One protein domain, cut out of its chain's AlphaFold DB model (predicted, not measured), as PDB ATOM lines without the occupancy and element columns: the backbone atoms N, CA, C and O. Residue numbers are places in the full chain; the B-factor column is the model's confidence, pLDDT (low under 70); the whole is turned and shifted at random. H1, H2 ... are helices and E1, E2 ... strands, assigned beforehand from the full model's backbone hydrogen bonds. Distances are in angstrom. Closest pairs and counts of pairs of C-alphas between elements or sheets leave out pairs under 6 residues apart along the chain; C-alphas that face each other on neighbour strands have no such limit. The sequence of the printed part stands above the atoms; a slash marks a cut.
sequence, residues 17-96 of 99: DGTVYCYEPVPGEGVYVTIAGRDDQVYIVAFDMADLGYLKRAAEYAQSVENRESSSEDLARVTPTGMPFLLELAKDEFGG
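What this domain is: This is residues 17 to 96 of the 99 residues of an uncharacterized protein of Mycobacteroides abscessus subsp. bolletii 50594 (UniProt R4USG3). Look first for a strongly twisted three-stranded sheet, E1, E2 and E3, with H1 rising from one of its ends and a loose strand of chain carrying short H2 arching from there to H3 near the other end, a frame open in the middle. Residues 87 to 96, most of H3 and the printed end, stick out free of the rest. The printed part has 80 residues, with three named strands and three named helices that come along the chain in the order E1 E2 E3 H1 H2 H3; the sheet runs E1 - E2 - E3, all antiparallel, and the class is mixed, helices and strands. The whole is loose, with a radius of gyration of the C-alphas of 15.2 A and spans of 40 by 33 by 30 A.

Where its parts are: Find C-alpha 17 at (-17.870, -44.937, 47.247), where E1 begins; it runs to residue 26, 23.9 A, and bends by 69 degrees at residue 21. E2 is residues 30 to 37, 21.2 A, and E3 is residues 42 to 48, 19.7 A. H1, residues 49 to 62, starts at (-38.321, -47.632, 38.247) and measures 19.9 A. H2 is residues 72 to 75, 5.2 A. H3, residues 82 to 94, covers 18.1 A and ends at (-12.340, -21.795, 34.033).

How they stand to each other: Start at the sheet, a meander, each strand the antiparallel neighbour of the one before. In the hairpin E1 and E2, N 21 and O 34 are 2.8 A apart, within hydrogen-bond range; in the hairpin E2 and E3, N 33 and O 45 are too, at 2.8 A. H1 only grazes the sheet with residues 49 to 55; its closest C-alphas to E2 are Met 49 and Gly 30, 4.9 A. H3 only grazes it with residues 82 to 85; C-alphas Gly 82 and Thr 19 of E1, the closest, are 5.9 A apart. H2 is not on the sheet, and H1 and H3 are apart. In H1 and H3 every O i to N i+4 pair is within hydrogen-bond range; H2 is too short for one.

The domain as a whole: Look for the farthest C-alphas at Ala 50 and Gly 96, 41.8 A apart. The printed part has no cut, and no link is long. Confidence is under 70 at residue 18 and residues 62 to 96.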
ATOM      1  N   ASP A  17     -18.248 -46.232  46.675       71.38
ATOM      2  CA  ASP A  17     -17.870 -44.937  47.247       71.38
ATOM      3  C   ASP A  17     -18.919 -43.838  46.977       71.38
ATOM      4  O   ASP A  17     -18.968 -42.855  47.713       71.38
ATOM      5  N   GLY A  18     -19.805 -44.058  45.995       69.56
ATOM      6  CA  GLY A  18     -20.891 -43.154  45.599       69.56
ATOM      7  C   GLY A  18     -20.601 -42.294  44.362       69.56
ATOM      8  O   GLY A  18     -21.471 -41.534  43.940       69.56
ATOM      9  N   THR A  19     -19.421 -42.414  43.752       80.94
ATOM     10  CA  THR A  19     -19.023 -41.672  42.546       80.94
ATOM     11  C   THR A  19     -19.661 -42.286  41.312       80.94
ATOM     12  O   THR A  19     -19.333 -43.411  40.947       80.94
ATOM     13  N   VAL A  20     -20.540 -41.549  40.640       85.56
ATOM     14  CA  VAL A  20     -21.138 -41.974  39.368       85.56
ATOM     15  C   VAL A  20     -20.281 -41.469  38.209       85.56
ATOM     16  O   VAL A  20     -20.122 -40.262  38.047       85.56
ATOM     17  N   TYR A  21     -19.761 -42.380  37.385       84.00
ATOM     18  CA  TYR A  21     -19.002 -42.042  36.176       84.00
ATOM     19  C   TYR A  21     -19.899 -41.828  34.961       84.00
ATOM     20  O   TYR A  21     -19.690 -40.911  34.172       84.00
ATOM     21  N   CYS A  22     -20.895 -42.694  34.788       86.69
ATOM     22  CA  CYS A  22     -21.872 -42.570  33.718       86.69
ATOM     23  C   CYS A  22     -23.195 -43.211  34.126       86.69
ATOM     24  O   CYS A  22     -23.248 -44.059  35.020       86.69
ATOM     25  N   TYR A  23     -24.264 -42.801  33.454       92.06
ATOM     26  CA  TYR A  23     -25.563 -43.432  33.577       92.06
ATOM     27  C   TYR A  23     -26.248 -43.489  32.209       92.06
ATOM     28  O   TYR A  23     -26.124 -42.564  31.406       92.06
ATOM     29  N   GLU A  24     -26.978 -44.570  31.956       94.56
ATOM     30  CA  GLU A  24     -27.741 -44.790  30.731       94.56
ATOM     31  C   GLU A  24     -29.200 -45.108  31.091       94.56
ATOM     32  O   GLU A  24     -29.494 -46.199  31.593       94.56
ATOM     33  N   PRO A  25     -30.126 -44.149  30.914       93.06
ATOM     34  CA  PRO A  25     -31.533 -44.368  31.211       93.06
ATOM     35  C   PRO A  25     -32.195 -45.215  30.121       93.06
ATOM     36  O   PRO A  25     -32.050 -44.936  28.930       93.06
ATOM     37  N   VAL A  26     -33.003 -46.189  30.534       93.81
ATOM     38  CA  VAL A  26     -33.847 -46.993  29.644       93.81
ATOM     39  C   VAL A  26     -35.308 -46.598  29.883       93.81
ATOM     40  O   VAL A  26     -35.845 -46.865  30.965       93.81
ATOM     41  N   PRO A  27     -35.969 -45.920  28.923       92.00
ATOM     42  CA  PRO A  27     -37.309 -45.380  29.123       92.00
ATOM     43  C   PRO A  27     -38.322 -46.434  29.584       92.00
ATOM     44  O   PRO A  27     -38.583 -47.407  28.885       92.00
ATOM     45  N   GLY A  28     -38.931 -46.205  30.750       90.81
ATOM     46  CA  GLY A  28     -39.947 -47.092  31.326       90.81
ATOM     47  C   GLY A  28     -39.404 -48.312  32.074       90.81
ATOM     48  O   GLY A  28     -40.192 -48.992  32.726       90.81
ATOM     49  N   GLU A  29     -38.093 -48.561  32.034       92.31
ATOM     50  CA  GLU A  29     -37.465 -49.724  32.674       92.31
ATOM     51  C   GLU A  29     -36.584 -49.323  33.860       92.31
ATOM     52  O   GLU A  29     -36.671 -49.943  34.920       92.31
ATOM     53  N   GLY A  30     -35.788 -48.256  33.724       94.19
ATOM     54  CA  GLY A  30     -34.882 -47.824  34.784       94.19
ATOM     55  C   GLY A  30     -33.625 -47.129  34.268       94.19
ATOM     56  O   GLY A  30     -33.675 -46.354  33.310       94.19
ATOM     57  N   VAL A  31     -32.490 -47.386  34.917       95.31
ATOM     58  CA  VAL A  31     -31.182 -46.824  34.553       95.31
ATOM     59  C   VAL A  31     -30.050 -47.795  34.887       95.31
ATOM     60  O   VAL A  31     -30.050 -48.426  35.943       95.31
ATOM     61  N   TYR A  32     -29.057 -47.876  34.006       94.25
ATOM     62  CA  TYR A  32     -27.763 -48.479  34.320       94.25
ATOM     63  C   TYR A  32     -26.799 -47.391  34.765       94.25
ATOM     64  O   TYR A  32     -26.701 -46.355  34.113       94.25
ATOM     65  N   VAL A  33     -26.086 -47.607  35.866       92.88
ATOM     66  CA  VAL A  33     -25.171 -46.624  36.449       92.88
ATOM     67  C   VAL A  33     -23.815 -47.270  36.667       92.88
ATOM     68  O   VAL A  33     -23.715 -48.316  37.304       92.88
ATOM     69  N   THR A  34     -22.768 -46.623  36.169       91.44
ATOM     70  CA  THR A  34     -21.383 -47.007  36.434       91.44
ATOM     71  C   THR A  34     -20.879 -46.224  37.638       91.44
ATOM     72  O   THR A  34     -20.834 -44.993  37.595       91.44
ATOM     73  N   ILE A  35     -20.523 -46.929  38.711       89.00
ATOM     74  CA  ILE A  35     -20.183 -46.366  40.019       89.00
ATOM     75  C   ILE A  35     -18.796 -46.848  40.448       89.00
ATOM     76  O   ILE A  35     -18.454 -48.016  40.255       89.00
ATOM     77  N   ALA A  36     -18.000 -45.963  41.043       83.69
ATOM     78  CA  ALA A  36     -16.729 -46.344  41.644       83.69
ATOM     79  C   ALA A  36     -16.919 -47.124  42.955       83.69
ATOM     80  O   ALA A  36     -17.756 -46.808  43.808       83.69
ATOM     81  N   GLY A  37     -16.113 -48.167  43.105       81.75
ATOM     82  CA  GLY A  37     -15.941 -48.910  44.338       81.75
ATOM     83  C   GLY A  37     -14.919 -48.258  45.262       81.75
ATOM     84  O   GLY A  37     -14.040 -47.520  44.826       81.75
ATOM     85  N   ARG A  38     -15.002 -48.568  46.558       76.44
ATOM     86  CA  ARG A  38     -13.963 -48.208  47.543       76.44
ATOM     87  C   ARG A  38     -12.706 -49.076  47.442       76.44
ATOM     88  O   ARG A  38     -11.712 -48.796  48.102       76.44
ATOM     89  N   ASP A  39     -12.782 -50.144  46.664       80.50
ATOM     90  CA  ASP A  39     -11.732 -51.112  46.350       80.50
ATOM     91  C   ASP A  39     -10.996 -50.781  45.036       80.50
ATOM     92  O   ASP A  39     -10.356 -51.654  44.447       80.50
ATOM     93  N   ASP A  40     -11.130 -49.541  44.554       74.38
ATOM     94  CA  ASP A  40     -10.619 -49.063  43.267       74.38
ATOM     95  C   ASP A  40     -11.167 -49.838  42.045       74.38
ATOM     96  O   ASP A  40     -10.620 -49.744  40.942       74.38
ATOM     97  N   GLN A  41     -12.255 -50.605  42.208       81.81
ATOM     98  CA  GLN A  41     -12.957 -51.270  41.107       81.81
ATOM     99  C   GLN A  41     -14.118 -50.423  40.581       81.81
ATOM    100  O   GLN A  41     -14.582 -49.476  41.215       81.81
ATOM    101  N   VAL A  42     -14.611 -50.774  39.393       84.75
ATOM    102  CA  VAL A  42     -15.770 -50.127  38.770       84.75
ATOM    103  C   VAL A  42     -16.932 -51.110  38.718       84.75
ATOM    104  O   VAL A  42     -16.783 -52.236  38.244       84.75
ATOM    105  N   TYR A  43     -18.101 -50.661  39.166       85.25
ATOM    106  CA  TYR A  43     -19.324 -51.452  39.223       85.25
ATOM    107  C   TYR A  43     -20.371 -50.887  38.273       85.25
ATOM    108  O   TYR A  43     -20.544 -49.676  38.190       85.25
ATOM    109  N   ILE A  44     -21.107 -51.765  37.590       90.75
ATOM    110  CA  ILE A  44     -22.310 -51.390  36.838       90.75
ATOM    111  C   ILE A  44     -23.515 -51.893  37.626       90.75
ATOM    112  O   ILE A  44     -23.650 -53.093  37.867       90.75
ATOM    113  N   VAL A  45     -24.378 -50.969  38.032       90.19
ATOM    114  CA  VAL A  45     -25.575 -51.235  38.832       90.19
ATOM    115  C   VAL A  45     -26.805 -50.890  38.007       90.19
ATOM    116  O   VAL A  45     -26.876 -49.815  37.415       90.19
ATOM    117  N   ALA A  46     -27.775 -51.798  37.965       93.25
ATOM    118  CA  ALA A  46     -29.081 -51.541  37.373       93.25
ATOM    119  C   ALA A  46     -30.053 -51.107  38.473       93.25
ATOM    120  O   ALA A  46     -30.173 -51.795  39.485       93.25
ATOM    121  N   PHE A  47     -30.745 -49.994  38.256       93.19
ATOM    122  CA  PHE A  47     -31.842 -49.533  39.101       93.19
ATOM    123  C   PHE A  47     -33.130 -49.583  38.301       93.19
ATOM    124  O   PHE A  47     -33.189 -49.017  37.206       93.19
ATOM    125  N   ASP A  48     -34.158 -50.222  38.846       95.38
ATOM    126  CA  ASP A  48     -35.477 -50.217  38.225       95.38
ATOM    127  C   ASP A  48     -36.265 -48.933  38.563       95.38
ATOM    128  O   ASP A  48     -35.831 -48.052  39.315       95.38
ATOM    129  N   MET A  49     -37.461 -48.794  37.990       93.88
ATOM    130  CA  MET A  49     -38.321 -47.632  38.247       93.88
ATOM    131  C   MET A  49     -38.748 -47.484  39.719       93.88
ATOM    132  O   MET A  49     -39.009 -46.362  40.166       93.88
ATOM    133  N   ALA A  50     -38.851 -48.579  40.475       93.25
ATOM    134  CA  ALA A  50     -39.185 -48.533  41.894       93.25
ATOM    135  C   ALA A  50     -37.987 -48.038  42.714       93.25
ATOM    136  O   ALA A  50     -38.159 -47.134  43.537       93.25
ATOM    137  N   ASP A  51     -36.786 -48.546  42.434       91.19
ATOM    138  CA  ASP A  51     -35.528 -48.096  43.033       91.19
ATOM    139  C   ASP A  51     -35.323 -46.596  42.818       91.19
ATOM    140  O   ASP A  51     -35.079 -45.848  43.767       91.19
ATOM    141  N   LEU A  52     -35.519 -46.122  41.583       90.44
ATOM    142  CA  LEU A  52     -35.443 -44.697  41.255       90.44
ATOM    143  C   LEU A  52     -36.468 -43.869  42.041       90.44
ATOM    144  O   LEU A  52     -36.170 -42.760  42.495       90.44
ATOM    145  N   GLY A  53     -37.671 -44.409  42.248       88.31
ATOM    146  CA  GLY A  53     -38.694 -43.796  43.090       88.31
ATOM    147  C   GLY A  53     -38.267 -43.673  44.557       88.31
ATOM    148  O   GLY A  53     -38.530 -42.646  45.189       88.31
ATOM    149  N   TYR A  54     -37.585 -44.686  45.098       85.00
ATOM    150  CA  TYR A  54     -37.021 -44.642  46.448       85.00
ATOM    151  C   TYR A  54     -35.870 -43.642  46.559       85.00
ATOM    152  O   TYR A  54     -35.883 -42.817  47.475       85.00
ATOM    153  N   LEU A  55     -34.928 -43.657  45.611       84.31
ATOM    154  CA  LEU A  55     -33.800 -42.723  45.567       84.31
ATOM    155  C   LEU A  55     -34.275 -41.273  45.494       84.31
ATOM    156  O   LEU A  55     -33.786 -40.424  46.237       84.31
ATOM    157  N   LYS A  56     -35.292 -40.995  44.671       84.56
ATOM    158  CA  LYS A  56     -35.905 -39.667  44.586       84.56
ATOM    159  C   LYS A  56     -36.449 -39.204  45.940       84.56
ATOM    160  O   LYS A  56     -36.142 -38.099  46.373       84.56
ATOM    161  N   ARG A  57     -37.226 -40.047  46.630       80.69
ATOM    162  CA  ARG A  57     -37.785 -39.707  47.952       80.69
ATOM    163  C   ARG A  57     -36.697 -39.499  49.000       80.69
ATOM    164  O   ARG A  57     -36.818 -38.603  49.830       80.69
ATOM    165  N   ALA A  58     -35.644 -40.315  48.970       77.06
ATOM    166  CA  ALA A  58     -34.505 -40.168  49.867       77.06
ATOM    167  C   ALA A  58     -33.765 -38.844  49.620       77.06
ATOM    168  O   ALA A  58     -33.455 -38.137  50.577       77.06
ATOM    169  N   ALA A  59     -33.558 -38.468  48.354       73.75
ATOM    170  CA  ALA A  59     -32.956 -37.189  47.981       73.75
ATOM    171  C   ALA A  59     -33.816 -35.992  48.426       73.75
ATOM    172  O   ALA A  59     -33.301 -35.050  49.023       73.75
ATOM    173  N   GLU A  60     -35.133 -36.049  48.206       77.19
ATOM    174  CA  GLU A  60     -36.076 -35.020  48.665       77.19
ATOM    175  C   GLU A  60     -36.071 -34.884  50.196       77.19
ATOM    176  O   GLU A  60     -36.075 -33.773  50.726       77.19
ATOM    177  N   TYR A  61     -36.011 -36.006  50.920       70.50
ATOM    178  CA  TYR A  61     -35.927 -36.013  52.379       70.50
ATOM    179  C   TYR A  61     -34.599 -35.436  52.894       70.50
ATOM    180  O   TYR A  61     -34.598 -34.645  53.841       70.50
ATOM    181  N   ALA A  62     -33.475 -35.775  52.257       66.88
ATOM    182  CA  ALA A  62     -32.159 -35.235  52.597       66.88
ATOM    183  C   ALA A  62     -32.081 -33.711  52.392       66.88
ATOM    184  O   ALA A  62     -31.418 -33.020  53.157       66.88
ATOM    185  N   GLN A  63     -32.804 -33.177  51.402       65.06
ATOM    186  CA  GLN A  63     -32.882 -31.737  51.129       65.06
ATOM    187  C   GLN A  63     -33.961 -31.005  51.947       65.06
ATOM    188  O   GLN A  63     -34.094 -29.782  51.844       65.06
ATOM    189  N   SER A  64     -34.757 -31.722  52.745       69.38
ATOM    190  CA  SER A  64     -35.851 -31.122  53.509       69.38
ATOM    191  C   SER A  64     -35.347 -30.200  54.629       69.38
ATOM    192  O   SER A  64     -34.257 -30.363  55.177       69.38
ATOM    193  N   VAL A  65     -36.166 -29.202  54.983       56.03
ATOM    194  CA  VAL A  65     -35.822 -28.131  55.939       56.03
ATOM    195  C   VAL A  65     -35.480 -28.667  57.338       56.03
ATOM    196  O   VAL A  65     -34.695 -28.034  58.037       56.03
ATOM    197  N   GLU A  66     -36.008 -29.832  57.725       57.78
ATOM    198  CA  GLU A  66     -35.693 -30.507  58.994       57.78
ATOM    199  C   GLU A  66     -34.276 -31.109  59.039       57.78
ATOM    200  O   GLU A  66     -33.763 -31.343  60.126       57.78
ATOM    201  N   ASN A  67     -33.612 -31.306  57.893       52.19
ATOM    202  CA  ASN A  67     -32.280 -31.925  57.787       52.19
ATOM    203  C   ASN A  67     -31.139 -30.915  57.539       52.19
ATOM    204  O   ASN A  67     -30.003 -31.293  57.238       52.19
ATOM    205  N   ARG A  68     -31.433 -29.614  57.681       50.84
ATOM    206  CA  ARG A  68     -30.517 -28.482  57.434       50.84
ATOM    207  C   ARG A  68     -29.305 -28.386  58.367       50.84
ATOM    208  O   ARG A  68     -28.469 -27.516  58.147       50.84
ATOM    209  N   GLU A  69     -29.197 -29.245  59.379       51.41
ATOM    210  CA  GLU A  69     -27.964 -29.369  60.173       51.41
ATOM    211  C   GLU A  69     -26.861 -30.150  59.442       51.41
ATOM    212  O   GLU A  69     -25.710 -30.136  59.871       51.41
ATOM    213  N   SER A  70     -27.181 -30.780  58.306       51.28
ATOM    214  CA  SER A  70     -26.172 -31.313  57.389       51.28
ATOM    215  C   SER A  70     -25.363 -30.142  56.828       51.28
ATOM    216  O   SER A  70     -25.906 -29.281  56.131       51.28
ATOM    217  N   SER A  71     -24.070 -30.077  57.150       51.56
ATOM    218  CA  SER A  71     -23.193 -29.018  56.644       51.56
ATOM    219  C   SER A  71     -23.149 -29.042  55.107       51.56
ATOM    220  O   SER A  71     -23.376 -30.081  54.485       51.56
ATOM    221  N   SER A  72     -22.815 -27.919  54.457       48.56
ATOM    222  CA  SER A  72     -22.568 -27.923  53.002       48.56
ATOM    223  C   SER A  72     -21.508 -28.959  52.594       48.56
ATOM    224  O   SER A  72     -21.539 -29.428  51.461       48.56
ATOM    225  N   GLU A  73     -20.591 -29.316  53.500       44.78
ATOM    226  CA  GLU A  73     -19.579 -30.357  53.291       44.78
ATOM    227  C   GLU A  73     -20.182 -31.768  53.284       44.78
ATOM    228  O   GLU A  73     -19.698 -32.637  52.565       44.78
ATOM    229  N   ASP A  74     -21.271 -32.001  54.019       47.38
ATOM    230  CA  ASP A  74     -21.969 -33.289  54.036       47.38
ATOM    231  C   ASP A  74     -22.820 -33.517  52.791       47.38
ATOM    232  O   ASP A  74     -22.939 -34.646  52.315       47.38
ATOM    233  N   LEU A  75     -23.390 -32.439  52.252       48.97
ATOM    234  CA  LEU A  75     -24.144 -32.454  50.997       48.97
ATOM    235  C   LEU A  75     -23.232 -32.522  49.765       48.97
ATOM    236  O   LEU A  75     -23.682 -32.911  48.690       48.97
ATOM    237  N   ALA A  76     -21.960 -32.158  49.924       48.91
ATOM    238  CA  ALA A  76     -20.958 -32.121  48.870       48.91
ATOM    239  C   ALA A  76     -19.744 -32.980  49.232       48.91
ATOM    240  O   ALA A  76     -18.610 -32.571  48.984       48.91
ATOM    241  N   ARG A  77     -19.951 -34.160  49.834       53.28
ATOM    242  CA  ARG A  77     -18.839 -35.068  50.126       53.28
ATOM    243  C   ARG A  77     -18.307 -35.634  48.812       53.28
ATOM    244  O   ARG A  77     -18.726 -36.689  48.347       53.28
ATOM    245  N   VAL A  78     -17.401 -34.880  48.201       54.59
ATOM    246  CA  VAL A  78     -16.621 -35.299  47.047       54.59
ATOM    247  C   VAL A  78     -15.772 -36.468  47.512       54.59
ATOM    248  O   VAL A  78     -14.948 -36.343  48.420       54.59
ATOM    249  N   THR A  79     -16.023 -37.632  46.935       60.84
ATOM    250  CA  THR A  79     -15.225 -38.828  47.189       60.84
ATOM    251  C   THR A  79     -13.788 -38.595  46.701       60.84
ATOM    252  O   THR A  79     -13.561 -37.772  45.807       60.84
ATOM    253  N   PRO A  80     -12.790 -39.328  47.227       63.44
ATOM    254  CA  PRO A  80     -11.425 -39.272  46.700       63.44
ATOM    255  C   PRO A  80     -11.371 -39.473  45.176       63.44
ATOM    256  O   PRO A  80     -10.618 -38.787  44.490       63.44
ATOM    257  N   THR A  81     -12.237 -40.343  44.653       61.22
ATOM    258  CA  THR A  81     -12.397 -40.657  43.230       61.22
ATOM    259  C   THR A  81     -13.089 -39.550  42.427       61.22
ATOM    260  O   THR A  81     -12.767 -39.333  41.261       61.22
ATOM    261  N   GLY A  82     -14.018 -38.812  43.035       55.78
ATOM    262  CA  GLY A  82     -14.691 -37.674  42.408       55.78
ATOM    263  C   GLY A  82     -13.811 -36.424  42.316       55.78
ATOM    264  O   GLY A  82     -14.056 -35.555  41.479       55.78
ATOM    265  N   MET A  83     -12.763 -36.326  43.141       68.38
ATOM    266  CA  MET A  83     -11.909 -35.139  43.216       68.38
ATOM    267  C   MET A  83     -11.128 -34.857  41.916       68.38
ATOM    268  O   MET A  83     -11.152 -33.711  41.462       68.38
ATOM    269  N   PRO A  84     -10.490 -35.847  41.252       68.94
ATOM    270  CA  PRO A  84      -9.906 -35.649  39.925       68.94
ATOM    271  C   PRO A  84     -10.909 -35.136  38.886       68.94
ATOM    272  O   PRO A  84     -10.571 -34.235  38.123       68.94
ATOM    273  N   PHE A  85     -12.144 -35.650  38.900       61.97
ATOM    274  CA  PHE A  85     -13.181 -35.272  37.936       61.97
ATOM    275  C   PHE A  85     -13.647 -33.823  38.132       61.97
ATOM    276  O   PHE A  85     -13.789 -33.079  37.166       61.97
ATOM    277  N   LEU A  86     -13.804 -33.370  39.382       61.62
ATOM    278  CA  LEU A  86     -14.102 -31.961  39.668       61.62
ATOM    279  C   LEU A  86     -12.964 -31.023  39.263       61.62
ATOM    280  O   LEU A  86     -13.219 -29.916  38.797       61.62
ATOM    281  N   LEU A  87     -11.710 -31.448  39.435       66.69
ATOM    282  CA  LEU A  87     -10.548 -30.663  39.014       66.69
ATOM    283  C   LEU A  87     -10.441 -30.560  37.488       66.69
ATOM    284  O   LEU A  87      -9.943 -29.553  36.990       66.69
ATOM    285  N   GLU A  88     -10.878 -31.581  36.755       66.12
ATOM    286  CA  GLU A  88     -10.973 -31.568  35.294       66.12
ATOM    287  C   GLU A  88     -12.122 -30.670  34.820       66.12
ATOM    288  O   GLU A  88     -11.881 -29.747  34.045       66.12
ATOM    289  N   LEU A  89     -13.322 -30.819  35.392       60.75
ATOM    290  CA  LEU A  89     -14.471 -29.954  35.103       60.75
ATOM    291  C   LEU A  89     -14.149 -28.471  35.367       60.75
ATOM    292  O   LEU A  89     -14.429 -27.608  34.541       60.75
ATOM    293  N   ALA A  90     -13.490 -28.168  36.490       60.75
ATOM    294  CA  ALA A  90     -13.076 -26.807  36.820       60.75
ATOM    295  C   ALA A  90     -12.015 -26.257  35.851       60.75
ATOM    296  O   ALA A  90     -11.979 -25.055  35.592       60.75
ATOM    297  N   LYS A  91     -11.142 -27.107  35.295       61.81
ATOM    298  CA  LYS A  91     -10.189 -26.686  34.257       61.81
ATOM    299  C   LYS A  91     -10.887 -26.403  32.933       61.81
ATOM    300  O   LYS A  91     -10.511 -25.438  32.279       61.81
ATOM    301  N   ASP A  92     -11.900 -27.177  32.573       60.47
ATOM    302  CA  ASP A  92     -12.656 -26.957  31.340       60.47
ATOM    303  C   ASP A  92     -13.567 -25.720  31.431       60.47
ATOM    304  O   ASP A  92     -13.664 -24.955  30.472       60.47
ATOM    305  N   GLU A  93     -14.169 -25.454  32.596       55.31
ATOM    306  CA  GLU A  93     -15.046 -24.291  32.799       55.31
ATOM    307  C   GLU A  93     -14.289 -22.971  33.043       55.31
ATOM    308  O   GLU A  93     -14.756 -21.912  32.621       55.31
ATOM    309  N   PHE A  94     -13.111 -23.003  33.684       54.22
ATOM    310  CA  PHE A  94     -12.340 -21.795  34.033       54.22
ATOM    311  C   PHE A  94     -11.017 -21.634  33.262       54.22
ATOM    312  O   PHE A  94     -10.369 -20.593  33.367       54.22
ATOM    313  N   GLY A  95     -10.603 -22.628  32.470       48.06
ATOM    314  CA  GLY A  95      -9.362 -22.624  31.683       48.06
ATOM    315  C   GLY A  95      -9.485 -22.048  30.269       48.06
ATOM    316  O   GLY A  95      -8.491 -22.013  29.543       48.06
ATOM    317  N   GLY A  96     -10.657 -21.540  29.876       46.59
ATOM    318  CA  GLY A  96     -10.893 -20.825  28.613       46.59
ATOM    319  C   GLY A  96     -10.284 -19.415  28.559       46.59
ATOM    320  O   GLY A  96     -10.932 -18.478  28.099       46.59
TER     321      GLY A  96